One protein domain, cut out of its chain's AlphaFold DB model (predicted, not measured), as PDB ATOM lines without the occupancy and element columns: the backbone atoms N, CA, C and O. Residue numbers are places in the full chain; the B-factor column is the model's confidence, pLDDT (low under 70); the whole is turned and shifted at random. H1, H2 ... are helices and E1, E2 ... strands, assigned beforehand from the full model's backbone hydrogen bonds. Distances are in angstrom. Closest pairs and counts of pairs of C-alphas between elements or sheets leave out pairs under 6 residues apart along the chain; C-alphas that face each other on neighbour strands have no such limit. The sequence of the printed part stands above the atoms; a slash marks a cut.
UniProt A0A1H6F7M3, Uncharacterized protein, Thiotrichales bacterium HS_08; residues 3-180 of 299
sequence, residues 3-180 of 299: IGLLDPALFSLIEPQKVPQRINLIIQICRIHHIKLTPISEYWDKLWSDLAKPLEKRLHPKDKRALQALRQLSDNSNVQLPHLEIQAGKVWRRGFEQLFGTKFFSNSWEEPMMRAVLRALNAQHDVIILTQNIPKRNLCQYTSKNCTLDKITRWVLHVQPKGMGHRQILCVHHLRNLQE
ATOM      1  N   ILE A   3     -22.833 -44.369  38.143       91.25
ATOM      2  CA  ILE A   3     -21.914 -43.703  39.061       91.25
ATOM      3  C   ILE A   3     -20.513 -44.263  38.856       91.25
ATOM      4  O   ILE A   3     -20.291 -45.475  38.866       91.25
ATOM      5  N   GLY A   4     -19.560 -43.358  38.667       92.12
ATOM      6  CA  GLY A   4     -18.145 -43.670  38.599       92.12
ATOM      7  C   GLY A   4     -17.503 -43.448  39.954       92.12
ATOM      8  O   GLY A   4     -17.566 -42.353  40.509       92.12
ATOM      9  N   LEU A   5     -16.849 -44.481  40.466       92.38
ATOM     10  CA  LEU A   5     -15.915 -44.361  41.575       92.38
ATOM     11  C   LEU A   5     -14.508 -44.421  41.000       92.38
ATOM     12  O   LEU A   5     -14.195 -45.306  40.208       92.38
ATOM     13  N   LEU A   6     -13.649 -43.485  41.371       91.31
ATOM     14  CA  LEU A   6     -12.235 -43.600  41.030       91.31
ATOM     15  C   LEU A   6     -11.581 -44.657  41.914       91.31
ATOM     16  O   LEU A   6     -12.051 -44.916  43.009       91.31
ATOM     17  N   ASP A   7     -10.509 -45.275  41.458       89.69
ATOM     18  CA  ASP A   7      -9.619 -46.104  42.265       89.69
ATOM     19  C   ASP A   7      -8.555 -45.208  42.918       89.69
ATOM     20  O   ASP A   7      -7.952 -44.398  42.202       89.69
ATOM     21  N   PRO A   8      -8.261 -45.347  44.228       85.88
ATOM     22  CA  PRO A   8      -7.243 -44.530  44.883       85.88
ATOM     23  C   PRO A   8      -5.877 -44.629  44.222       85.88
ATOM     24  O   PRO A   8      -5.107 -43.670  44.188       85.88
ATOM     25  N   ALA A   9      -5.589 -45.755  43.587       84.19
ATOM     26  CA  ALA A   9      -4.321 -45.912  42.930       84.19
ATOM     27  C   ALA A   9      -4.156 -45.110  41.650       84.19
ATOM     28  O   ALA A   9      -3.028 -45.040  41.191       84.19
ATOM     29  N   LEU A  10      -5.198 -44.495  41.082       82.31
ATOM     30  CA  LEU A  10      -5.102 -43.736  39.827       82.31
ATOM     31  C   LEU A  10      -4.037 -42.637  39.832       82.31
ATOM     32  O   LEU A  10      -3.536 -42.277  38.772       82.31
ATOM     33  N   PHE A  11      -3.703 -42.100  41.003       77.88
ATOM     34  CA  PHE A  11      -2.723 -41.023  41.158       77.88
ATOM     35  C   PHE A  11      -1.383 -41.503  41.720       77.88
ATOM     36  O   PHE A  11      -0.403 -40.753  41.736       77.88
ATOM     37  N   SER A  12      -1.329 -42.758  42.160       72.62
ATOM     38  CA  SER A  12      -0.123 -43.375  42.687       72.62
ATOM     39  C   SER A  12       0.655 -44.031  41.553       72.62
ATOM     40  O   SER A  12       0.078 -44.642  40.658       72.62
ATOM     41  N   LEU A  13       1.984 -43.943  41.614       69.62
ATOM     42  CA  LEU A  13       2.909 -44.677  40.736       69.62
ATOM     43  C   LEU A  13       2.937 -44.236  39.258       69.62
ATOM     44  O   LEU A  13       3.666 -44.835  38.473       69.62
ATOM     45  N   ILE A  14       2.206 -43.184  38.872       73.00
ATOM     46  CA  ILE A  14       2.313 -42.592  37.532       73.00
ATOM     47  C   ILE A  14       3.404 -41.516  37.539       73.00
ATOM     48  O   ILE A  14       3.421 -40.631  38.398       73.00
ATOM     49  N   GLU A  15       4.299 -41.574  36.555       78.56
ATOM     50  CA  GLU A  15       5.226 -40.483  36.259       78.56
ATOM     51  C   GLU A  15       4.446 -39.172  36.027       78.56
ATOM     52  O   GLU A  15       3.496 -39.180  35.238       78.56
ATOM     53  N   PRO A  16       4.830 -38.033  36.636       76.94
ATOM     54  CA  PRO A  16       4.073 -36.783  36.532       76.94
ATOM     55  C   PRO A  16       3.690 -36.384  35.096       76.94
ATOM     56  O   PRO A  16       2.578 -35.914  34.877       76.94
ATOM     57  N   GLN A  17       4.548 -36.652  34.105       80.06
ATOM     58  CA  GLN A  17       4.280 -36.391  32.685       80.06
ATOM     59  C   GLN A  17       3.130 -37.211  32.067       80.06
ATOM     60  O   GLN A  17       2.510 -36.762  31.106       80.06
ATOM     61  N   LYS A  18       2.823 -38.405  32.592       83.44
ATOM     62  CA  LYS A  18       1.775 -39.305  32.063       83.44
ATOM     63  C   LYS A  18       0.413 -39.083  32.730       83.44
ATOM     64  O   LYS A  18      -0.620 -39.506  32.211       83.44
ATOM     65  N   VAL A  19       0.391 -38.390  33.868       83.00
ATOM     66  CA  VAL A  19      -0.830 -38.091  34.631       83.00
ATOM     67  C   VAL A  19      -1.886 -37.335  33.809       83.00
ATOM     68  O   VAL A  19      -3.047 -37.749  33.851       83.00
ATOM     69  N   PRO A  20      -1.557 -36.286  33.026       84.75
ATOM     70  CA  PRO A  20      -2.573 -35.519  32.300       84.75
ATOM     71  C   PRO A  20      -3.291 -36.361  31.246       84.75
ATOM     72  O   PRO A  20      -4.516 -36.324  31.153       84.75
ATOM     73  N   GLN A  21      -2.541 -37.183  30.507       87.50
ATOM     74  CA  GLN A  21      -3.098 -38.122  29.529       87.50
ATOM     75  C   GLN A  21      -4.069 -39.098  30.203       87.50
ATOM     76  O   GLN A  21      -5.166 -39.337  29.699       87.50
ATOM     77  N   ARG A  22      -3.707 -39.608  31.388       87.75
ATOM     78  CA  ARG A  22      -4.561 -40.521  32.152       87.75
ATOM     79  C   ARG A  22      -5.854 -39.859  32.620       87.75
ATOM     80  O   ARG A  22      -6.923 -40.448  32.481       87.75
ATOM     81  N   ILE A  23      -5.767 -38.648  33.163       88.94
ATOM     82  CA  ILE A  23      -6.940 -37.900  33.619       88.94
ATOM     83  C   ILE A  23      -7.859 -37.567  32.439       88.94
ATOM     84  O   ILE A  23      -9.071 -37.736  32.546       88.94
ATOM     85  N   ASN A  24      -7.296 -37.169  31.296       90.31
ATOM     86  CA  ASN A  24      -8.075 -36.901  30.089       90.31
ATOM     87  C   ASN A  24      -8.830 -38.144  29.604       90.31
ATOM     88  O   ASN A  24     -10.009 -38.035  29.274       90.31
ATOM     89  N   LEU A  25      -8.204 -39.326  29.644       91.06
ATOM     90  CA  LEU A  25      -8.884 -40.588  29.338       91.06
ATOM     91  C   LEU A  25     -10.067 -40.837  30.288       91.06
ATOM     92  O   LEU A  25     -11.147 -41.207  29.837       91.06
ATOM     93  N   ILE A  26      -9.897 -40.606  31.592       91.44
ATOM     94  CA  ILE A  26     -10.978 -40.747  32.583       91.44
ATOM     95  C   ILE A  26     -12.125 -39.778  32.278       91.44
ATOM     96  O   ILE A  26     -13.282 -40.189  32.234       91.44
ATOM     97  N   ILE A  27     -11.814 -38.506  32.022       91.38
ATOM     98  CA  ILE A  27     -12.805 -37.485  31.653       91.38
ATOM     99  C   ILE A  27     -13.558 -37.903  30.385       91.38
ATOM    100  O   ILE A  27     -14.780 -37.773  30.323       91.38
ATOM    101  N   GLN A  28     -12.844 -38.419  29.385       93.19
ATOM    102  CA  GLN A  28     -13.429 -38.902  28.140       93.19
ATOM    103  C   GLN A  28     -14.372 -40.084  28.384       93.19
ATOM    104  O   GLN A  28     -15.502 -40.054  27.897       93.19
ATOM    105  N   ILE A  29     -13.954 -41.074  29.184       93.56
ATOM    106  CA  ILE A  29     -14.807 -42.196  29.602       93.56
ATOM    107  C   ILE A  29     -16.087 -41.666  30.246       93.56
ATOM    108  O   ILE A  29     -17.183 -42.041  29.825       93.56
ATOM    109  N   CYS A  30     -15.959 -40.750  31.212       92.00
ATOM    110  CA  CYS A  30     -17.110 -40.203  31.918       92.00
ATOM    111  C   CYS A  30     -18.083 -39.470  30.993       92.00
ATOM    112  O   CYS A  30     -19.292 -39.659  31.101       92.00
ATOM    113  N   ARG A  31     -17.570 -38.659  30.063       91.56
ATOM    114  CA  ARG A  31     -18.398 -37.892  29.124       91.56
ATOM    115  C   ARG A  31     -19.126 -38.785  28.127       91.56
ATOM    116  O   ARG A  31     -20.333 -38.637  27.977       91.56
ATOM    117  N   ILE A  32     -18.411 -39.707  27.477       93.12
ATOM    118  CA  ILE A  32     -18.973 -40.565  26.419       93.12
ATOM    119  C   ILE A  32     -20.059 -41.488  26.974       93.12
ATOM    120  O   ILE A  32     -21.082 -41.690  26.331       93.12
ATOM    121  N   HIS A  33     -19.860 -42.028  28.177       91.75
ATOM    122  CA  HIS A  33     -20.802 -42.972  28.784       91.75
ATOM    123  C   HIS A  33     -21.730 -42.335  29.824       91.75
ATOM    124  O   HIS A  33     -22.391 -43.054  30.572       91.75
ATOM    125  N   HIS A  34     -21.782 -41.000  29.888       90.69
ATOM    126  CA  HIS A  34     -22.609 -40.247  30.836       90.69
ATOM    127  C   HIS A  34     -22.451 -40.712  32.299       90.69
ATOM    128  O   HIS A  34     -23.416 -40.753  33.067       90.69
ATOM    129  N   ILE A  35     -21.226 -41.073  32.687       90.69
ATOM    130  CA  ILE A  35     -20.902 -41.503  34.048       90.69
ATOM    131  C   ILE A  35     -20.741 -40.262  34.915       90.69
ATOM    132  O   ILE A  35     -19.944 -39.371  34.609       90.69
ATOM    133  N   LYS A  36     -21.464 -40.226  36.035       89.25
ATOM    134  CA  LYS A  36     -21.319 -39.159  37.025       89.25
ATOM    135  C   LYS A  36     -20.338 -39.583  38.105       89.25
ATOM    136  O   LYS A  36     -20.472 -40.662  38.677       89.25
ATOM    137  N   LEU A  37     -19.361 -38.730  38.387       88.19
ATOM    138  CA  LEU A  37     -18.539 -38.870  39.584       88.19
ATOM    139  C   LEU A  37     -19.322 -38.239  40.730       88.19
ATOM    140  O   LEU A  37     -19.698 -37.079  40.630       88.19
ATOM    141  N   THR A  38     -19.603 -38.991  41.787       77.31
ATOM    142  CA  THR A  38     -20.290 -38.434  42.956       77.31
ATOM    143  C   THR A  38     -19.264 -37.993  43.999       77.31
ATOM    144  O   THR A  38     -18.381 -38.789  44.336       77.31
ATOM    145  N   PRO A  39     -19.377 -36.774  44.562       76.12
ATOM    146  CA  PRO A  39     -18.635 -36.396  45.746       76.12
ATOM    147  C   PRO A  39     -19.163 -37.233  46.910       76.12
ATOM    148  O   PRO A  39     -20.326 -37.145  47.300       76.12
ATOM    149  N   ILE A  40     -18.309 -38.098  47.447       73.44
ATOM    150  CA  ILE A  40     -18.603 -38.874  48.651       73.44
ATOM    151  C   ILE A  40     -17.582 -38.465  49.697       73.44
ATOM    152  O   ILE A  40     -16.398 -38.759  49.538       73.44
ATOM    153  N   SER A  41     -18.038 -37.858  50.787       75.25
ATOM    154  CA  SER A  41     -17.167 -37.383  51.870       75.25
ATOM    155  C   SER A  41     -16.316 -38.489  52.506       75.25
ATOM    156  O   SER A  41     -15.202 -38.253  52.963       75.25
ATOM    157  N   GLU A  42     -16.787 -39.739  52.480       75.12
ATOM    158  CA  GLU A  42     -16.035 -40.887  53.001       75.12
ATOM    159  C   GLU A  42     -14.899 -41.362  52.083       75.12
ATOM    160  O   GLU A  42     -13.919 -41.916  52.583       75.12
ATOM    161  N   TYR A  43     -15.030 -41.173  50.765       84.75
ATOM    162  CA  TYR A  43     -14.114 -41.735  49.769       84.75
ATOM    163  C   TYR A  43     -13.441 -40.663  48.901       84.75
ATOM    164  O   TYR A  43     -12.216 -40.588  48.855       84.75
ATOM    165  N   TRP A  44     -14.230 -39.823  48.231       85.50
ATOM    166  CA  TRP A  44     -13.748 -38.814  47.288       85.50
ATOM    167  C   TRP A  44     -12.918 -37.723  47.963       85.50
ATOM    168  O   TRP A  44     -11.843 -37.383  47.476       85.50
ATOM    169  N   ASP A  45     -13.365 -37.222  49.115       83.38
ATOM    170  CA  ASP A  45     -12.636 -36.168  49.832       83.38
ATOM    171  C   ASP A  45     -11.299 -36.676  50.367       83.38
ATOM    172  O   ASP A  45     -10.288 -35.971  50.293       83.38
ATOM    173  N   LYS A  46     -11.264 -37.928  50.839       84.44
ATOM    174  CA  LYS A  46     -10.008 -38.595  51.193       84.44
ATOM    175  C   LYS A  46      -9.125 -38.765  49.961       84.44
ATOM    176  O   LYS A  46      -7.935 -38.490  50.034       84.44
ATOM    177  N   LEU A  47      -9.689 -39.185  48.819       85.62
ATOM    178  CA  LEU A  47      -8.921 -39.403  47.587       85.62
ATOM    179  C   LEU A  47      -8.253 -38.098  47.162       85.62
ATOM    180  O   LEU A  47      -7.073 -38.060  46.804       85.62
ATOM    181  N   TRP A  48      -9.022 -37.017  47.230       85.44
ATOM    182  CA  TRP A  48      -8.541 -35.693  46.910       85.44
ATOM    183  C   TRP A  48      -7.459 -35.229  47.888       85.44
ATOM    184  O   TRP A  48      -6.396 -34.781  47.461       85.44
ATOM    185  N   SER A  49      -7.703 -35.358  49.192       85.44
ATOM    186  CA  SER A  49      -6.816 -34.848  50.244       85.44
ATOM    187  C   SER A  49      -5.499 -35.618  50.343       85.44
ATOM    188  O   SER A  49      -4.437 -34.992  50.378       85.44
ATOM    189  N   ASP A  50      -5.564 -36.949  50.335       83.44
ATOM    190  CA  ASP A  50      -4.425 -37.825  50.622       83.44
ATOM    191  C   ASP A  50      -3.571 -38.104  49.378       83.44
ATOM    192  O   ASP A  50      -2.369 -38.344  49.491       83.44
ATOM    193  N   LEU A  51      -4.171 -38.077  48.178       83.75
ATOM    194  CA  LEU A  51      -3.520 -38.556  46.951       83.75
ATOM    195  C   LEU A  51      -3.472 -37.496  45.843       83.75
ATOM    196  O   LEU A  51      -2.394 -37.206  45.313       83.75
ATOM    197  N   ALA A  52      -4.603 -36.873  45.504       84.12
ATOM    198  CA  ALA A  52      -4.661 -35.935  44.378       84.12
ATOM    199  C   ALA A  52      -3.995 -34.578  44.682       84.12
ATOM    200  O   ALA A  52      -3.237 -34.063  43.862       84.12
ATOM    201  N   LYS A  53      -4.216 -34.002  45.868       86.31
ATOM    202  CA  LYS A  53      -3.661 -32.697  46.270       86.31
ATOM    203  C   LYS A  53      -2.124 -32.704  46.364       86.31
ATOM    204  O   LYS A  53      -1.499 -31.759  45.876       86.31
ATOM    205  N   PRO A  54      -1.457 -33.739  46.917       86.19
ATOM    206  CA  PRO A  54       0.000 -33.861  46.815       86.19
ATOM    207  C   PRO A  54       0.498 -34.014  45.372       86.19
ATOM    208  O   PRO A  54       1.560 -33.496  45.025       86.19
ATOM    209  N   LEU A  55      -0.253 -34.711  44.513       84.31
ATOM    210  CA  LEU A  55       0.059 -34.823  43.088       84.31
ATOM    211  C   LEU A  55      -0.035 -33.465  42.377       84.31
ATOM    212  O   LEU A  55       0.869 -33.129  41.619       84.31
ATOM    213  N   GLU A  56      -1.050 -32.655  42.671       87.50
ATOM    214  CA  GLU A  56      -1.226 -31.318  42.092       87.50
ATOM    215  C   GLU A  56       0.011 -30.426  42.280       87.50
ATOM    216  O   GLU A  56       0.395 -29.693  41.370       87.50
ATOM    217  N   LYS A  57       0.691 -30.529  43.430       87.31
ATOM    218  CA  LYS A  57       1.933 -29.787  43.706       87.31
ATOM    219  C   LYS A  57       3.097 -30.178  42.788       87.31
ATOM    220  O   LYS A  57       3.994 -29.370  42.586       87.31
ATOM    221  N   ARG A  58       3.084 -31.401  42.251       86.62
ATOM    222  CA  ARG A  58       4.134 -31.961  41.382       86.62
ATOM    223  C   ARG A  58       3.845 -31.768  39.892       86.62
ATOM    224  O   ARG A  58       4.738 -31.971  39.077       86.62
ATOM    225  N   LEU A  59       2.613 -31.416  39.528       85.50
ATOM    226  CA  LEU A  59       2.219 -31.197  38.138       85.50
ATOM    227  C   LEU A  59       2.655 -29.816  37.646       85.50
ATOM    228  O   LEU A  59       2.556 -28.815  38.363       85.50
ATOM    229  N   HIS A  60       3.071 -29.752  36.381       85.44
ATOM    230  CA  HIS A  60       3.357 -28.487  35.713       85.44
ATOM    231  C   HIS A  60       2.091 -27.603  35.698       85.44
ATOM    232  O   HIS A  60       0.989 -28.132  35.533       85.44
ATOM    233  N   PRO A  61       2.189 -26.263  35.811       83.25
ATOM    234  CA  PRO A  61       1.015 -25.380  35.835       83.25
ATOM    235  C   PRO A  61       0.014 -25.609  34.692       83.25
ATOM    236  O   PRO A  61      -1.194 -25.632  34.920       83.25
ATOM    237  N   LYS A  62       0.516 -25.848  33.474       80.94
ATOM    238  CA  LYS A  62      -0.307 -26.151  32.286       80.94
ATOM    239  C   LYS A  62      -1.134 -27.444  32.419       80.94
ATOM    240  O   LYS A  62      -2.212 -27.532  31.841       80.94
ATOM    241  N   ASP A  63      -0.663 -28.394  33.224       82.44
ATOM    242  CA  ASP A  63      -1.216 -29.744  33.365       82.44
ATOM    243  C   ASP A  63      -2.218 -29.870  34.527       82.44
ATOM    244  O   ASP A  63      -3.036 -30.790  34.557       82.44
ATOM    245  N   LYS A  64      -2.233 -28.902  35.455       87.75
ATOM    246  CA  LYS A  64      -3.198 -28.845  36.573       87.75
ATOM    247  C   LYS A  64      -4.653 -28.727  36.106       87.75
ATOM    248  O   LYS A  64      -5.565 -29.164  36.805       87.75
ATOM    249  N   ARG A  65      -4.872 -28.199  34.895       85.19
ATOM    250  CA  ARG A  65      -6.203 -28.032  34.287       85.19
ATOM    251  C   ARG A  65      -6.964 -29.351  34.161       85.19
ATOM    252  O   ARG A  65      -8.162 -29.376  34.416       85.19
ATOM    253  N   ALA A  66      -6.282 -30.443  33.806       85.19
ATOM    254  CA  ALA A  66      -6.924 -31.750  33.669       85.19
ATOM    255  C   ALA A  66      -7.454 -32.251  35.021       85.19
ATOM    256  O   ALA A  66      -8.597 -32.692  35.126       85.19
ATOM    257  N   LEU A  67      -6.651 -32.113  36.081       86.50
ATOM    258  CA  LEU A  67      -7.042 -32.505  37.434       86.50
ATOM    259  C   LEU A  67      -8.204 -31.651  37.968       86.50
ATOM    260  O   LEU A  67      -9.136 -32.184  38.568       86.50
ATOM    261  N   GLN A  68      -8.189 -30.344  37.694       85.88
ATOM    262  CA  GLN A  68      -9.295 -29.453  38.043       85.88
ATOM    263  C   GLN A  68     -10.585 -29.819  37.294       85.88
ATOM    264  O   GLN A  68     -11.650 -29.859  37.904       85.88
ATOM    265  N   ALA A  69     -10.496 -30.141  36.001       86.50
ATOM    266  CA  ALA A  69     -11.647 -30.579  35.213       86.50
ATOM    267  C   ALA A  69     -12.254 -31.883  35.756       86.50
ATOM    268  O   ALA A  69     -13.474 -32.010  35.832       86.50
ATOM    269  N   LEU A  70     -11.418 -32.833  36.189       87.38
ATOM    270  CA  LEU A  70     -11.878 -34.064  36.834       87.38
ATOM    271  C   LEU A  70     -12.647 -33.783  38.134       87.38
ATOM    272  O   LEU A  70     -13.679 -34.402  38.370       87.38
ATOM    273  N   ARG A  71     -12.181 -32.832  38.952       84.50
ATOM    274  CA  ARG A  71     -12.881 -32.406  40.173       84.50
ATOM    275  C   ARG A  71     -14.199 -31.685  39.871       84.50
ATOM    276  O   ARG A  71     -15.209 -31.953  40.503       84.50
ATOM    277  N   GLN A  72     -14.240 -30.833  38.853       84.06
ATOM    278  CA  GLN A  72     -15.487 -30.170  38.450       84.06
ATOM    279  C   GLN A  72     -16.568 -31.161  37.990       84.06
ATOM    280  O   GLN A  72     -17.757 -30.884  38.144       84.06
ATOM    281  N   LEU A  73     -16.185 -32.332  37.459       82.12
ATOM    282  CA  LEU A  73     -17.146 -33.395  37.145       82.12
ATOM    283  C   LEU A  73     -17.847 -33.944  38.395       82.12
ATOM    284  O   LEU A  73     -18.994 -34.369  38.275       82.12
ATOM    285  N   SER A  74     -17.190 -33.937  39.562       79.00
ATOM    286  CA  SER A  74     -17.836 -34.324  40.819       79.00
ATOM    287  C   SER A  74     -18.709 -33.214  41.383       79.00
ATOM    288  O   SER A  74     -19.851 -33.466  41.763       79.00
ATOM    289  N   ASP A  75     -18.205 -31.980  41.385       74.00
ATOM    290  CA  ASP A  75     -18.867 -30.846  42.042       74.00
ATOM    291  C   ASP A  75     -20.196 -30.473  41.358       74.00
ATOM    292  O   ASP A  75     -21.143 -30.051  42.013       74.00
ATOM    293  N   ASN A  76     -20.307 -30.717  40.048       64.88
ATOM    294  CA  ASN A  76     -21.536 -30.507  39.276       64.88
ATOM    295  C   ASN A  76     -22.552 -31.655  39.396       64.88
ATOM    296  O   ASN A  76     -23.613 -31.621  38.761       64.88
ATOM    297  N   SER A  77     -22.251 -32.710  40.155       62.34
ATOM    298  CA  SER A  77     -23.222 -33.772  40.381       62.34
ATOM    299  C   SER A  77     -24.176 -33.355  41.505       62.34
ATOM    300  O   SER A  77     -23.880 -33.473  42.687       62.34
ATOM    301  N   ASN A  78     -25.398 -32.951  41.146       59.06
ATOM    302  CA  ASN A  78     -26.520 -32.816  42.098       59.06
ATOM    303  C   ASN A  78     -26.941 -34.172  42.720       59.06
ATOM    304  O   ASN A  78     -28.045 -34.319  43.238       59.06
ATOM    305  N   VAL A  79     -26.100 -35.202  42.609       61.75
ATOM    306  CA  VAL A  79     -26.355 -36.558  43.076       61.75
ATOM    307  C   VAL A  79     -25.778 -36.667  44.475       61.75
ATOM    308  O   VAL A  79     -24.641 -37.093  44.661       61.75
ATOM    309  N   GLN A  80     -26.566 -36.275  45.469       64.25
ATOM    310  CA  GLN A  80     -26.273 -36.663  46.838       64.25
ATOM    311  C   GLN A  80     -26.695 -38.120  47.006       64.25
ATOM    312  O   GLN A  80     -27.880 -38.447  46.933       64.25
ATOM    313  N   LEU A  81     -25.722 -39.014  47.194       63.81
ATOM    314  CA  LEU A  81     -26.046 -40.357  47.655       63.81
ATOM    315  C   LEU A  81     -26.590 -40.226  49.078       63.81
ATOM    316  O   LEU A  81     -25.930 -39.588  49.905       63.81
ATOM    317  N   PRO A  82     -27.762 -40.804  49.385       57.41
ATOM    318  CA  PRO A  82     -28.301 -40.732  50.729       57.41
ATOM    319  C   PRO A  82     -27.265 -41.261  51.724       57.41
ATOM    320  O   PRO A  82     -26.592 -42.269  51.465       57.41
ATOM    321  N   HIS A  83     -27.157 -40.590  52.875       56.41
ATOM    322  CA  HIS A  83     -26.497 -41.134  54.058       56.41
ATOM    323  C   HIS A  83     -27.326 -42.325  54.542       56.41
ATOM    324  O   HIS A  83     -28.092 -42.251  55.494       56.41
ATOM    325  N   LEU A  84     -27.216 -43.442  53.832       51.66
ATOM    326  CA  LEU A  84     -27.713 -44.703  54.329       51.66
ATOM    327  C   LEU A  84     -26.793 -45.074  55.489       51.66
ATOM    328  O   LEU A  84     -25.572 -45.213  55.304       51.66
ATOM    329  N   GLU A  85     -27.384 -45.239  56.675       53.16
ATOM    330  CA  GLU A  85     -26.834 -46.155  57.669       53.16
ATOM    331  C   GLU A  85     -26.466 -47.438  56.931       53.16
ATOM    332  O   GLU A  85     -27.209 -47.866  56.043       53.16
ATOM    333  N   ILE A  86     -25.282 -47.986  57.211       54.16
ATOM    334  CA  ILE A  86     -24.713 -49.130  56.494       54.16
ATOM    335  C   ILE A  86     -25.709 -50.287  56.584       54.16
ATOM    336  O   ILE A  86     -25.684 -51.078  57.524       54.16
ATOM    337  N   GLN A  87     -26.627 -50.387  55.627       51.41
ATOM    338  CA  GLN A  87     -27.545 -51.502  55.607       51.41
ATOM    339  C   GLN A  87     -26.717 -52.731  55.271       51.41
ATOM    340  O   GLN A  87     -25.969 -52.746  54.290       51.41
ATOM    341  N   ALA A  88     -26.837 -53.743  56.126       54.69
ATOM    342  CA  ALA A  88     -26.124 -55.003  56.029       54.69
ATOM    343  C   ALA A  88     -26.234 -55.588  54.609       54.69
ATOM    344  O   ALA A  88     -27.283 -56.091  54.214       54.69
ATOM    345  N   GLY A  89     -25.142 -55.521  53.850       58.84
ATOM    346  CA  GLY A  89     -24.963 -56.174  52.556       58.84
ATOM    347  C   GLY A  89     -23.782 -57.133  52.632       58.84
ATOM    348  O   GLY A  89     -22.825 -56.889  53.369       58.84
ATOM    349  N   LYS A  90     -23.836 -58.241  51.887       63.97
ATOM    350  CA  LYS A  90     -22.691 -59.152  51.783       63.97
ATOM    351  C   LYS A  90     -21.809 -58.690  50.630       63.97
ATOM    352  O   LYS A  90     -22.259 -58.550  49.493       63.97
ATOM    353  N   VAL A  91     -20.541 -58.456  50.935       66.38
ATOM    354  CA  VAL A  91     -19.513 -58.128  49.948       66.38
ATOM    355  C   VAL A  91     -18.494 -59.247  49.944       66.38
ATOM    356  O   VAL A  91     -18.069 -59.716  51.002       66.38
ATOM    357  N   TRP A  92     -18.077 -59.668  48.754       76.81
ATOM    358  CA  TRP A  92     -16.955 -60.584  48.606       76.81
ATOM    359  C   TRP A  92     -15.653 -59.825  48.880       76.81
ATOM    360  O   TRP A  92     -14.964 -59.387  47.955       76.81
ATOM    361  N   ARG A  93     -15.337 -59.662  50.174       76.44
ATOM    362  CA  ARG A  93     -14.225 -58.839  50.679       76.44
ATOM    363  C   ARG A  93     -12.903 -59.136  49.994       76.44
ATOM    364  O   ARG A  93     -12.240 -58.209  49.570       76.44
ATOM    365  N   ARG A  94     -12.598 -60.410  49.724       81.06
ATOM    366  CA  ARG A  94     -11.364 -60.823  49.031       81.06
ATOM    367  C   ARG A  94     -11.088 -60.041  47.738       81.06
ATOM    368  O   ARG A  94      -9.933 -59.757  47.443       81.06
ATOM    369  N   GLY A  95     -12.116 -59.705  46.951       84.00
ATOM    370  CA  GLY A  95     -11.939 -58.922  45.723       84.00
ATOM    371  C   GLY A  95     -11.563 -57.463  46.002       84.00
ATOM    372  O   GLY A  95     -10.665 -56.925  45.355       84.00
ATOM    373  N   PHE A  96     -12.220 -56.851  46.989       87.88
ATOM    374  CA  PHE A  96     -11.927 -55.493  47.443       87.88
ATOM    375  C   PHE A  96     -10.590 -55.418  48.179       87.88
ATOM    376  O   PHE A  96      -9.838 -54.497  47.920       87.88
ATOM    377  N   GLU A  97     -10.241 -56.391  49.011       85.94
ATOM    378  CA  GLU A  97      -8.947 -56.497  49.691       85.94
ATOM    379  C   GLU A  97      -7.798 -56.614  48.678       85.94
ATOM    380  O   GLU A  97      -6.815 -55.884  48.737       85.94
ATOM    381  N   GLN A  98      -7.936 -57.479  47.669       83.31
ATOM    382  CA  GLN A  98      -6.911 -57.630  46.633       83.31
ATOM    383  C   GLN A  98      -6.734 -56.374  45.782       83.31
ATOM    384  O   GLN A  98      -5.622 -56.094  45.328       83.31
ATOM    385  N   LEU A  99      -7.818 -55.634  45.539       86.88
ATOM    386  CA  LEU A  99      -7.748 -54.395  44.782       86.88
ATOM    387  C   LEU A  99      -7.307 -53.232  45.684       86.88
ATOM    388  O   LEU A  99      -6.383 -52.525  45.335       86.88
ATOM    389  N   PHE A 100      -7.864 -53.017  46.865       86.50
ATOM    390  CA  PHE A 100      -7.670 -51.799  47.667       86.50
ATOM    391  C   PHE A 100      -6.859 -51.993  48.955       86.50
ATOM    392  O   PHE A 100      -6.329 -51.018  49.473       86.50
ATOM    393  N   GLY A 101      -6.705 -53.223  49.444       75.31
ATOM    394  CA  GLY A 101      -5.917 -53.580  50.635       75.31
ATOM    395  C   GLY A 101      -4.423 -53.801  50.365       75.31
ATOM    396  O   GLY A 101      -3.717 -54.410  51.164       75.31
ATOM    397  N   THR A 102      -3.907 -53.357  49.215       66.88
ATOM    398  CA  THR A 102      -2.488 -53.530  48.877       66.88
ATOM    399  C   THR A 102      -1.591 -52.603  49.699       66.88
ATOM    400  O   THR A 102      -1.954 -51.450  49.911       66.88
ATOM    401  N   LYS A 103      -0.358 -53.041  50.002       63.78
ATOM    402  CA  LYS A 103       0.686 -52.268  50.718       63.78
ATOM    403  C   LYS A 103       0.993 -50.870  50.149       63.78
ATOM    404  O   LYS A 103       1.669 -50.088  50.806       63.78
ATOM    405  N   PHE A 104       0.563 -50.575  48.920       62.19
ATOM    406  CA  PHE A 104       0.735 -49.266  48.280       62.19
ATOM    407  C   PHE A 104      -0.149 -48.170  48.885       62.19
ATOM    408  O   PHE A 104       0.123 -46.991  48.676       62.19
ATOM    409  N   PHE A 105      -1.190 -48.555  49.622       63.72
ATOM    410  CA  PHE A 105      -2.080 -47.651  50.334       63.72
ATOM    411  C   PHE A 105      -2.105 -48.051  51.806       63.72
ATOM    412  O   PHE A 105      -1.808 -49.194  52.153       63.72
ATOM    413  N   SER A 106      -2.475 -47.125  52.691       61.97
ATOM    414  CA  SER A 106      -2.881 -47.511  54.040       61.97
ATOM    415  C   SER A 106      -4.000 -48.556  53.938       61.97
ATOM    416  O   SER A 106      -4.858 -48.454  53.058       61.97
ATOM    417  N   ASN A 107      -4.046 -49.526  54.857       61.06
ATOM    418  CA  ASN A 107      -5.083 -50.577  54.929       61.06
ATOM    419  C   ASN A 107      -6.527 -50.035  55.118       61.06
ATOM    420  O   ASN A 107      -7.446 -50.778  55.442       61.06
ATOM    421  N   SER A 108      -6.744 -48.731  54.951       76.50
ATOM    422  CA  SER A 108      -7.970 -47.997  55.230       76.50
ATOM    423  C   SER A 108      -8.831 -47.705  53.998       76.50
ATOM    424  O   SER A 108      -9.832 -47.016  54.160       76.50
ATOM    425  N   TRP A 109      -8.466 -48.159  52.789       85.31
ATOM    426  CA  TRP A 109      -9.202 -47.840  51.548       85.31
ATOM    427  C   TRP A 109     -10.234 -48.875  51.115       85.31
ATOM    428  O   TRP A 109     -11.196 -48.522  50.432       85.31
ATOM    429  N   GLU A 110     -10.067 -50.131  51.526       86.94
ATOM    430  CA  GLU A 110     -11.012 -51.206  51.211       86.94
ATOM    431  C   GLU A 110     -12.426 -50.870  51.699       86.94
ATOM    432  O   GLU A 110     -13.380 -50.877  50.919       86.94
ATOM    433  N   GLU A 111     -12.545 -50.519  52.978       84.75
ATOM    434  CA  GLU A 111     -13.822 -50.258  53.638       84.75
ATOM    435  C   GLU A 111     -14.549 -49.021  53.057       84.75
ATOM    436  O   GLU A 111     -15.722 -49.154  52.699       84.75
ATOM    437  N   PRO A 112     -13.908 -47.845  52.855       86.38
ATOM    438  CA  PRO A 112     -14.530 -46.717  52.156       86.38
ATOM    439  C   PRO A 112     -15.011 -47.047  50.741       86.38
ATOM    440  O   PRO A 112     -16.121 -46.662  50.373       86.38
ATOM    441  N   MET A 113     -14.218 -47.784  49.954       89.00
ATOM    442  CA  MET A 113     -14.617 -48.181  48.598       89.00
ATOM    443  C   MET A 113     -15.819 -49.120  48.616       89.00
ATOM    444  O   MET A 113     -16.769 -48.941  47.853       89.00
ATOM    445  N   MET A 114     -15.809 -50.099  49.519       89.00
ATOM    446  CA  MET A 114     -16.927 -51.013  49.713       89.00
ATOM    447  C   MET A 114     -18.212 -50.260  50.083       89.00
ATOM    448  O   MET A 114     -19.266 -50.506  49.490       89.00
ATOM    449  N   ARG A 115     -18.134 -49.314  51.027       86.19
ATOM    450  CA  ARG A 115     -19.276 -48.483  51.443       86.19
ATOM    451  C   ARG A 115     -19.805 -47.619  50.307       86.19
ATOM    452  O   ARG A 115     -21.018 -47.569  50.109       86.19
ATOM    453  N   ALA A 116     -18.918 -46.985  49.541       87.75
ATOM    454  CA  ALA A 116     -19.291 -46.173  48.387       87.75
ATOM    455  C   ALA A 116     -20.075 -46.992  47.346       87.75
ATOM    456  O   ALA A 116     -21.136 -46.560  46.894       87.75
ATOM    457  N   VAL A 117     -19.608 -48.208  47.035       90.38
ATOM    458  CA  VAL A 117     -20.299 -49.126  46.115       90.38
ATOM    459  C   VAL A 117     -21.680 -49.515  46.648       90.38
ATOM    460  O   VAL A 117     -22.667 -49.404  45.923       90.38
ATOM    461  N   LEU A 118     -21.779 -49.948  47.910       87.38
ATOM    462  CA  LEU A 118     -23.057 -50.369  48.497       87.38
ATOM    463  C   LEU A 118     -24.081 -49.230  48.541       87.38
ATOM    464  O   LEU A 118     -25.249 -49.457  48.235       87.38
ATOM    465  N   ARG A 119     -23.656 -48.007  48.879       85.25
ATOM    466  CA  ARG A 119     -24.541 -46.834  48.891       85.25
ATOM    467  C   ARG A 119     -25.087 -46.511  47.508       85.25
ATOM    468  O   ARG A 119     -26.291 -46.318  47.374       85.25
ATOM    469  N   ALA A 120     -24.225 -46.489  46.494       87.38
ATOM    470  CA  ALA A 120     -24.651 -46.215  45.128       87.38
ATOM    471  C   ALA A 120     -25.627 -47.283  44.606       87.38
ATOM    472  O   ALA A 120     -26.653 -46.943  44.022       87.38
ATOM    473  N   LEU A 121     -25.377 -48.562  44.901       88.62
ATOM    474  CA  LEU A 121     -26.292 -49.639  44.516       88.62
ATOM    475  C   LEU A 121     -27.632 -49.562  45.250       88.62
ATOM    476  O   LEU A 121     -28.668 -49.679  44.607       88.62
ATOM    477  N   ASN A 122     -27.635 -49.326  46.565       85.25
ATOM    478  CA  ASN A 122     -28.874 -49.179  47.339       85.25
ATOM    479  C   ASN A 122     -29.704 -47.962  46.887       85.25
ATOM    480  O   ASN A 122     -30.927 -47.994  46.970       85.25
ATOM    481  N   ALA A 123     -29.053 -46.923  46.353       84.81
ATOM    482  CA  ALA A 123     -29.701 -45.797  45.676       84.81
ATOM    483  C   ALA A 123     -30.167 -46.125  44.238       84.81
ATOM    484  O   ALA A 123     -30.537 -45.229  43.483       84.81
ATOM    485  N   GLN A 124     -30.154 -47.405  43.849       86.81
ATOM    486  CA  GLN A 124     -30.550 -47.904  42.530       86.81
ATOM    487  C   GLN A 124     -29.730 -47.293  41.384       86.81
ATOM    488  O   GLN A 124     -30.248 -46.971  40.310       86.81
ATOM    489  N   HIS A 125     -28.431 -47.104  41.604       88.31
ATOM    490  CA  HIS A 125     -27.506 -46.694  40.555       88.31
ATOM    491  C   HIS A 125     -26.607 -47.847  40.129       88.31
ATOM    492  O   HIS A 125     -26.193 -48.665  40.949       88.31
ATOM    493  N   ASP A 126     -26.265 -47.876  38.844       90.94
ATOM    494  CA  ASP A 126     -25.197 -48.733  38.349       90.94
ATOM    495  C   ASP A 126     -23.858 -48.143  38.776       90.94
ATOM    496  O   ASP A 126     -23.696 -46.922  38.826       90.94
ATOM    497  N   VAL A 127     -22.889 -49.001  39.073       92.75
ATOM    498  CA  VAL A 127     -21.583 -48.566  39.571       92.75
ATOM    499  C   VAL A 127     -20.483 -49.142  38.703       92.75
ATOM    500  O   VAL A 127     -20.468 -50.339  38.406       92.75
ATOM    501  N   ILE A 128     -19.527 -48.290  38.353       94.81
ATOM    502  CA  ILE A 128     -18.250 -48.702  37.781       94.81
ATOM    503  C   ILE A 128     -17.101 -48.152  38.620       94.81
ATOM    504  O   ILE A 128     -17.220 -47.108  39.265       94.81
ATOM    505  N   ILE A 129     -15.968 -48.839  38.572       94.19
ATOM    506  CA  ILE A 129     -14.725 -48.394  39.192       94.19
ATOM    507  C   ILE A 129     -13.742 -48.045  38.086       94.19
ATOM    508  O   ILE A 129     -13.324 -48.907  37.319       94.19
ATOM    509  N   LEU A 130     -13.353 -46.781  38.010       93.94
ATOM    510  CA  LEU A 130     -12.332 -46.296  37.096       93.94
ATOM    511  C   LEU A 130     -10.970 -46.573  37.736       93.94
ATOM    512  O   LEU A 130     -10.617 -45.981  38.750       93.94
ATOM    513  N   THR A 131     -10.224 -47.514  37.171       91.25
ATOM    514  CA  THR A 131      -8.962 -48.040  37.714       91.25
ATOM    515  C   THR A 131      -7.810 -47.814  36.745       91.25
ATOM    516  O   THR A 131      -8.012 -47.330  35.635       91.25
ATOM    517  N   GLN A 132      -6.585 -48.150  37.146       88.38
ATOM    518  CA  GLN A 132      -5.441 -48.304  36.251       88.38
ATOM    519  C   GLN A 132      -4.803 -49.678  36.399       88.38
ATOM    520  O   GLN A 132      -4.925 -50.312  37.446       88.38
ATOM    521  N   ASN A 133      -4.108 -50.121  35.356       88.94
ATOM    522  CA  ASN A 133      -3.391 -51.388  35.374       88.94
ATOM    523  C   ASN A 133      -2.090 -51.212  36.160       88.94
ATOM    524  O   ASN A 133      -1.219 -50.440  35.770       88.94
ATOM    525  N   ILE A 134      -1.971 -51.928  37.274       87.81
ATOM    526  CA  ILE A 134      -0.830 -51.882  38.185       87.81
ATOM    527  C   ILE A 134      -0.234 -53.288  38.285       87.81
ATOM    528  O   ILE A 134      -0.935 -54.223  38.713       87.81
ATOM    529  N   PRO A 135       1.053 -53.460  37.920       87.81
ATOM    530  CA  PRO A 135       1.757 -54.726  38.070       87.81
ATOM    531  C   PRO A 135       1.609 -55.295  39.481       87.81
ATOM    532  O   PRO A 135       1.695 -54.566  40.468       87.81
ATOM    533  N   LYS A 136       1.401 -56.613  39.580       85.12
ATOM    534  CA  LYS A 136       1.250 -57.356  40.850       85.12
ATOM    535  C   LYS A 136      -0.013 -57.023  41.665       85.12
ATOM    536  O   LYS A 136      -0.189 -57.596  42.736       85.12
ATOM    537  N   ARG A 137      -0.906 -56.162  41.165       86.81
ATOM    538  CA  ARG A 137      -2.216 -55.862  41.772       86.81
ATOM    539  C   ARG A 137      -3.352 -56.378  40.896       86.81
ATOM    540  O   ARG A 137      -3.976 -57.389  41.205       86.81
ATOM    541  N   ASN A 138      -3.582 -55.705  39.773       89.94
ATOM    542  CA  ASN A 138      -4.598 -56.055  38.782       89.94
ATOM    543  C   ASN A 138      -3.999 -56.320  37.394       89.94
ATOM    544  O   ASN A 138      -4.754 -56.593  36.467       89.94
ATOM    545  N   LEU A 139      -2.669 -56.296  37.259       91.12
ATOM    546  CA  LEU A 139      -1.939 -56.618  36.035       91.12
ATOM    547  C   LEU A 139      -0.905 -57.726  36.285       91.12
ATOM    548  O   LEU A 139      -0.088 -57.644  37.208       91.12
ATOM    549  N   CYS A 140      -0.922 -58.742  35.430       91.69
ATOM    550  CA  CYS A 140       0.103 -59.771  35.314       91.69
ATOM    551  C   CYS A 140       0.755 -59.651  33.935       91.69
ATOM    552  O   CYS A 140       0.045 -59.623  32.935       91.69
ATOM    553  N   GLN A 141       2.083 -59.568  33.886       91.94
ATOM    554  CA  GLN A 141       2.827 -59.419  32.635       91.94
ATOM    555  C   GLN A 141       3.577 -60.713  32.322       91.94
ATOM    556  O   GLN A 141       4.249 -61.268  33.193       91.94
ATOM    557  N   TYR A 142       3.468 -61.174  31.080       92.00
ATOM    558  CA  TYR A 142       4.202 -62.314  30.543       92.00
ATOM    559  C   TYR A 142       5.206 -61.815  29.515       92.00
ATOM    560  O   TYR A 142       4.860 -61.001  28.658       92.00
ATOM    561  N   THR A 143       6.439 -62.302  29.580       89.06
ATOM    562  CA  THR A 143       7.519 -61.836  28.710       89.06
ATOM    563  C   THR A 143       8.276 -63.012  28.105       89.06
ATOM    564  O   THR A 143       8.496 -64.035  28.751       89.06
ATOM    565  N   SER A 144       8.654 -62.881  26.835       89.00
ATOM    566  CA  SER A 144       9.597 -63.778  26.163       89.00
ATOM    567  C   SER A 144      10.311 -63.020  25.054       89.00
ATOM    568  O   SER A 144       9.659 -62.461  24.169       89.00
ATOM    569  N   LYS A 145      11.649 -63.012  25.080       83.50
ATOM    570  CA  LYS A 145      12.480 -62.205  24.171       83.50
ATOM    571  C   LYS A 145      12.012 -60.736  24.189       83.50
ATOM    572  O   LYS A 145      12.092 -60.106  25.234       83.50
ATOM    573  N   ASN A 146      11.456 -60.243  23.080       83.00
ATOM    574  CA  ASN A 146      10.956 -58.871  22.911       83.00
ATOM    575  C   ASN A 146       9.420 -58.813  22.796       83.00
ATOM    576  O   ASN A 146       8.870 -57.846  22.284       83.00
ATOM    577  N   CYS A 147       8.725 -59.871  23.219       85.00
ATOM    578  CA  CYS A 147       7.270 -59.932  23.251       85.00
ATOM    579  C   CYS A 147       6.796 -59.822  24.698       85.00
ATOM    580  O   CYS A 147       7.176 -60.636  25.545       85.00
ATOM    581  N   THR A 148       5.925 -58.854  24.964       87.88
ATOM    582  CA  THR A 148       5.241 -58.692  26.248       87.88
ATOM    583  C   THR A 148       3.740 -58.901  26.070       87.88
ATOM    584  O   THR A 148       3.177 -58.613  25.014       87.88
ATOM    585  N   LEU A 149       3.085 -59.442  27.090       90.50
ATOM    586  CA  LEU A 149       1.641 -59.621  27.117       90.50
ATOM    587  C   LEU A 149       1.102 -59.282  28.501       90.50
ATOM    588  O   LEU A 149       1.519 -59.863  29.502       90.50
ATOM    589  N   ASP A 150       0.132 -58.381  28.535       91.38
ATOM    590  CA  ASP A 150      -0.437 -57.834  29.759       91.38
ATOM    591  C   ASP A 150      -1.820 -58.430  30.018       91.38
ATOM    592  O   ASP A 150      -2.763 -58.134  29.292       91.38
ATOM    593  N   LYS A 151      -1.967 -59.238  31.074       92.25
ATOM    594  CA  LYS A 151      -3.246 -59.811  31.509       92.25
ATOM    595  C   LYS A 151      -3.810 -59.102  32.723       92.25
ATOM    596  O   LYS A 151      -3.189 -59.078  33.786       92.25
ATOM    597  N   ILE A 152      -5.048 -58.639  32.603       91.94
ATOM    598  CA  ILE A 152      -5.746 -57.989  33.709       91.94
ATOM    599  C   ILE A 152      -6.397 -59.058  34.584       91.94
ATOM    600  O   ILE A 152      -7.233 -59.848  34.141       91.94
ATOM    601  N   THR A 153      -5.978 -59.118  35.844       87.62
ATOM    602  CA  THR A 153      -6.371 -60.171  36.792       87.62
ATOM    603  C   THR A 153      -7.592 -59.794  37.630       87.62
ATOM    604  O   THR A 153      -8.223 -60.676  38.214       87.62
ATOM    605  N   ARG A 154      -7.941 -58.501  37.686       87.06
ATOM    606  CA  ARG A 154      -9.074 -57.955  38.449       87.06
ATOM    607  C   ARG A 154      -9.854 -56.961  37.599       87.06
ATOM    608  O   ARG A 154      -9.549 -55.775  37.580       87.06
ATOM    609  N   TRP A 155     -10.845 -57.480  36.885       86.81
ATOM    610  CA  TRP A 155     -11.628 -56.727  35.906       86.81
ATOM    611  C   TRP A 155     -13.100 -56.533  36.329       86.81
ATOM    612  O   TRP A 155     -13.757 -55.628  35.824       86.81
ATOM    613  N   VAL A 156     -13.595 -57.320  37.295       90.44
ATOM    614  CA  VAL A 156     -14.911 -57.164  37.938       90.44
ATOM    615  C   VAL A 156     -14.821 -57.439  39.437       90.44
ATOM    616  O   VAL A 156     -14.082 -58.326  39.874       90.44
ATOM    617  N   LEU A 157     -15.604 -56.694  40.218       91.50
ATOM    618  CA  LEU A 157     -15.919 -57.004  41.611       91.50
ATOM    619  C   LEU A 157     -17.358 -57.505  41.731       91.50
ATOM    620  O   LEU A 157     -18.239 -57.102  40.978       91.50
ATOM    621  N   HIS A 158     -17.600 -58.362  42.716       89.50
ATOM    622  CA  HIS A 158     -18.912 -58.940  42.980       89.50
ATOM    623  C   HIS A 158     -19.441 -58.429  44.318       89.50
ATOM    624  O   HIS A 158     -18.704 -58.390  45.308       89.50
ATOM    625  N   VAL A 159     -20.716 -58.039  44.353       90.38
ATOM    626  CA  VAL A 159     -21.400 -57.514  45.546       90.38
ATOM    627  C   VAL A 159     -22.852 -57.980  45.586       90.38
ATOM    628  O   VAL A 159     -23.458 -58.229  44.547       90.38
ATOM    629  N   GLN A 160     -23.414 -58.135  46.785       88.38
ATOM    630  CA  GLN A 160     -24.813 -58.518  46.977       88.38
ATOM    631  C   GLN A 160     -25.468 -57.568  47.987       88.38
ATOM    632  O   GLN A 160     -25.468 -57.843  49.195       88.38
ATOM    633  N   PRO A 161     -26.017 -56.435  47.510       83.50
ATOM    634  CA  PRO A 161     -26.820 -55.553  48.342       83.50
ATOM    635  C   PRO A 161     -28.089 -56.267  48.826       83.50
ATOM    636  O   PRO A 161     -28.642 -57.141  48.143       83.50
ATOM    637  N   LYS A 162     -28.561 -55.897  50.020       80.69
ATOM    638  CA  LYS A 162     -29.771 -56.475  50.615       80.69
ATOM    639  C   LYS A 162     -30.973 -56.210  49.708       80.69
ATOM    640  O   LYS A 162     -31.190 -55.087  49.279       80.69
ATOM    641  N   GLY A 163     -31.743 -57.252  49.400       82.94
ATOM    642  CA  GLY A 163     -32.955 -57.131  48.580       82.94
ATOM    643  C   GLY A 163     -32.731 -56.911  47.076       82.94
ATOM    644  O   GLY A 163     -33.705 -56.914  46.337       82.94
ATOM    645  N   MET A 164     -31.487 -56.772  46.595       84.62
ATOM    646  CA  MET A 164     -31.198 -56.543  45.164       84.62
ATOM    647  C   MET A 164     -30.583 -57.755  44.451       84.62
ATOM    648  O   MET A 164     -30.585 -57.826  43.220       84.62
ATOM    649  N   GLY A 165     -30.053 -58.712  45.217       86.88
ATOM    650  CA  GLY A 165     -29.351 -59.877  44.683       86.88
ATOM    651  C   GLY A 165     -27.926 -59.558  44.225       86.88
ATOM    652  O   GLY A 165     -27.362 -58.513  44.543       86.88
ATOM    653  N   HIS A 166     -27.313 -60.501  43.514       89.31
ATOM    654  CA  HIS A 166     -25.932 -60.384  43.057       89.31
ATOM    655  C   HIS A 166     -25.775 -59.303  41.970       89.31
ATOM    656  O   HIS A 166     -26.605 -59.176  41.063       89.31
ATOM    657  N   ARG A 167     -24.688 -58.530  42.052       90.81
ATOM    658  CA  ARG A 167     -24.309 -57.472  41.111       90.81
ATOM    659  C   ARG A 167     -22.815 -57.545  40.791       90.81
ATOM    660  O   ARG A 167     -21.995 -57.832  41.663       90.81
ATOM    661  N   GLN A 168     -22.485 -57.270  39.531       91.19
ATOM    662  CA  GLN A 168     -21.113 -57.119  39.046       91.19
ATOM    663  C   GLN A 168     -20.778 -55.634  38.932       91.19
ATOM    664  O   GLN A 168     -21.572 -54.859  38.405       91.19
ATOM    665  N   ILE A 169     -19.591 -55.259  39.392       93.50
ATOM    666  CA  ILE A 169     -19.057 -53.901  39.336       93.50
ATOM    667  C   ILE A 169     -17.857 -53.932  38.404       93.50
ATOM    668  O   ILE A 169     -16.855 -54.584  38.704       93.50
ATOM    669  N   LEU A 170     -17.979 -53.275  37.251       93.12
ATOM    670  CA  LEU A 170     -16.927 -53.267  36.236       93.12
ATOM    671  C   LEU A 170     -15.745 -52.412  36.702       93.12
ATOM    672  O   LEU A 170     -15.934 -51.267  37.113       93.12
ATOM    673  N   CYS A 171     -14.530 -52.945  36.579       93.81
ATOM    674  CA  CYS A 171     -13.291 -52.196  36.757       93.81
ATOM    675  C   CYS A 171     -12.772 -51.760  35.381       93.81
ATOM    676  O   CYS A 171     -12.288 -52.571  34.591       93.81
ATOM    677  N   VAL A 172     -12.885 -50.470  35.086       94.06
ATOM    678  CA  VAL A 172     -12.660 -49.875  33.767       94.06
ATOM    679  C   VAL A 172     -11.351 -49.098  33.771       94.06
ATOM    680  O   VAL A 172     -11.165 -48.194  34.580       94.06
ATOM    681  N   HIS A 173     -10.443 -49.424  32.854       91.56
ATOM    682  CA  HIS A 173      -9.163 -48.720  32.701       91.56
ATOM    683  C   HIS A 173      -8.978 -48.119  31.300       91.56
ATOM    684  O   HIS A 173      -8.024 -47.359  31.100       91.56
ATOM    685  N   HIS A 174      -9.866 -48.469  30.362       92.94
ATOM    686  CA  HIS A 174      -9.916 -47.999  28.985       92.94
ATOM    687  C   HIS A 174     -11.373 -47.838  28.521       92.94
ATOM    688  O   HIS A 174     -12.241 -48.609  28.936       92.94
ATOM    689  N   LEU A 175     -11.640 -46.882  27.623       92.25
ATOM    690  CA  LEU A 175     -12.983 -46.601  27.088       92.25
ATOM    691  C   LEU A 175     -13.652 -47.851  26.515       92.25
ATOM    692  O   LEU A 175     -14.803 -48.166  26.815       92.25
ATOM    693  N   ARG A 176     -12.870 -48.622  25.762       92.94
ATOM    694  CA  ARG A 176     -13.337 -49.832  25.097       92.94
ATOM    695  C   ARG A 176     -13.868 -50.907  26.050       92.94
ATOM    696  O   ARG A 176     -14.681 -51.713  25.628       92.94
ATOM    697  N   ASN A 177     -13.500 -50.897  27.336       93.50
ATOM    698  CA  ASN A 177     -14.004 -51.883  28.302       93.50
ATOM    699  C   ASN A 177     -15.518 -51.785  28.530       93.50
ATOM    700  O   ASN A 177     -16.128 -52.752  28.984       93.50
ATOM    701  N   LEU A 178     -16.117 -50.627  28.243       92.69
ATOM    702  CA  LEU A 178     -17.559 -50.418  28.356       92.69
ATOM    703  C   LEU A 178     -18.313 -50.829  27.086       92.69
ATOM    704  O   LEU A 178     -19.462 -51.252  27.183       92.69
ATOM    705  N   GLN A 179     -17.670 -50.730  25.922       92.25
ATOM    706  CA  GLN A 179     -18.236 -51.129  24.629       92.25
ATOM    707  C   GLN A 179     -18.067 -52.639  24.406       92.25
ATOM    708  O   GLN A 179     -19.029 -53.358  24.176       92.25
ATOM    709  N   GLU A 180     -16.844 -53.126  24.600       93.94
ATOM    710  CA  GLU A 180     -16.415 -54.498  24.352       93.94
ATOM    711  C   GLU A 180     -15.946 -55.110  25.666       93.94
ATOM    712  O   GLU A 180     -14.765 -55.048  26.021       93.94
TER     713      GLU A 180
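AT A GLANCE: This is residues 3 to 180 of the 299 residues of an uncharacterized protein of Thiotrichales bacterium HS_08 (UniProt A0A1H6F7M3). A strongly twisted sheet of four strands, E1, E2, E6 and E5, has H6 packed along one face, and three helices, H2, H3 and H4, gather in a triangle beyond its E1 edge. The hairpin of E3 and E4 is an arm reaching away from this body, with residues 143 to 148 sticking out at its tip, while the unnamed residues 76 to 92 run along the outside from H4 to H5, which sits by E5. The printed part has 178 residues, with seven named helices and six named strands in the order E1 H1 H2 H3 H4 H5 H6 E2 E3 E4 E5 E6 H7. The class is mixed, helices and strands; the four-stranded sheet, order E1 E2 E6 E5, is mixed, and the sheet of E3 and E4 is antiparallel. The whole is compact, with a radius of gyration of the C-alphas of 16.3 A and spans of 50 by 40 by 33 A.

IN THESE COORDINATES: The larger sheet holds E1, residues 3 to 6, E2, residues 126 to 130, E6, residues 167 to 172 and 15.7 A long, and E5, residues 156 to 160. C-alpha 3, where E1 begins, is at (-21.914, -43.703, 39.061). H6, residues 110 to 122, is 18.4 A long, and H5 covers residues 93 to 100. H2, residues 16 to 32, measures 25.4 A from C-alpha 16 at (4.073, -36.783, 36.532) to C-alpha 32. H3, residues 44 to 58, is 20.0 A long, and H4, residues 61 to 75, is 21.5 A. H1 covers residues 8 to 11. E3, residues 139 to 144, and E4, residues 147 to 152, are each 16.8 A long. H7, residues 176 to 179, ends with C-alpha 179 at (-18.236, -51.129, 24.629).

HOW THE PARTS SIT: E1 and E2 are parallel, with N 5 and O 128 within hydrogen-bond range at 2.9 A. E2 and E6 are parallel, with N 129 and O 170 at 2.8 A. E6 and E5 form an antiparallel hairpin, with N 169 and O 157 at 2.8 A. E1, H1 to H6 and E2 make a strand-helix-strand unit, two parallel neighbour strands with helices between. H6 is on one face of the sheet, two layers, at a height of 7.5 A over the sheet, and runs along the strands at 24 degrees to E2 on the local plane. H5 touches residues 110 to 114 of H6 at a steep tilt of 66 degrees; their closest C-alphas, of Phe 100 and Glu 110, are 4.9 A apart. H2 only grazes the sheet with residues 26 to 30, H5 with 93 to 99 and H7 with 177 to 178. With residues 20 to 27, H2 touches H4 at a shallow tilt of 33 degrees, only just short of steep, the same way; their closest C-alphas, of Pro 20 and Ala 66, are 5.9 A apart. H3 and H4 are close but not clearly touching, closest at C-alphas 56 and 64, 6.4 A apart. H1 touches H3, closest at the C-alphas of Pro 8 and Leu 47, 6.0 A apart. E3 and E4 form a hairpin, with N 142 and O 149 at 2.8 A; both are apart from E1 and E5. In H5 and H6 every O i to N i+4 pair is within hydrogen-bond range, against 11 of 13 in H2 and 7 of 11 in both H3 and H4; H1 and H7 are too short for such a pair.

THE WHOLE: The C-alphas farthest apart, of Glu 85 and Lys 145, are 54.1 A apart. The printed part has no cut. The links from H2 to H3 and from H4 to H5 are long. The mean pLDDT of the printed part is 83.4; it is under 70 at residue 13, residues 76 to 91 and residues 102 to 107.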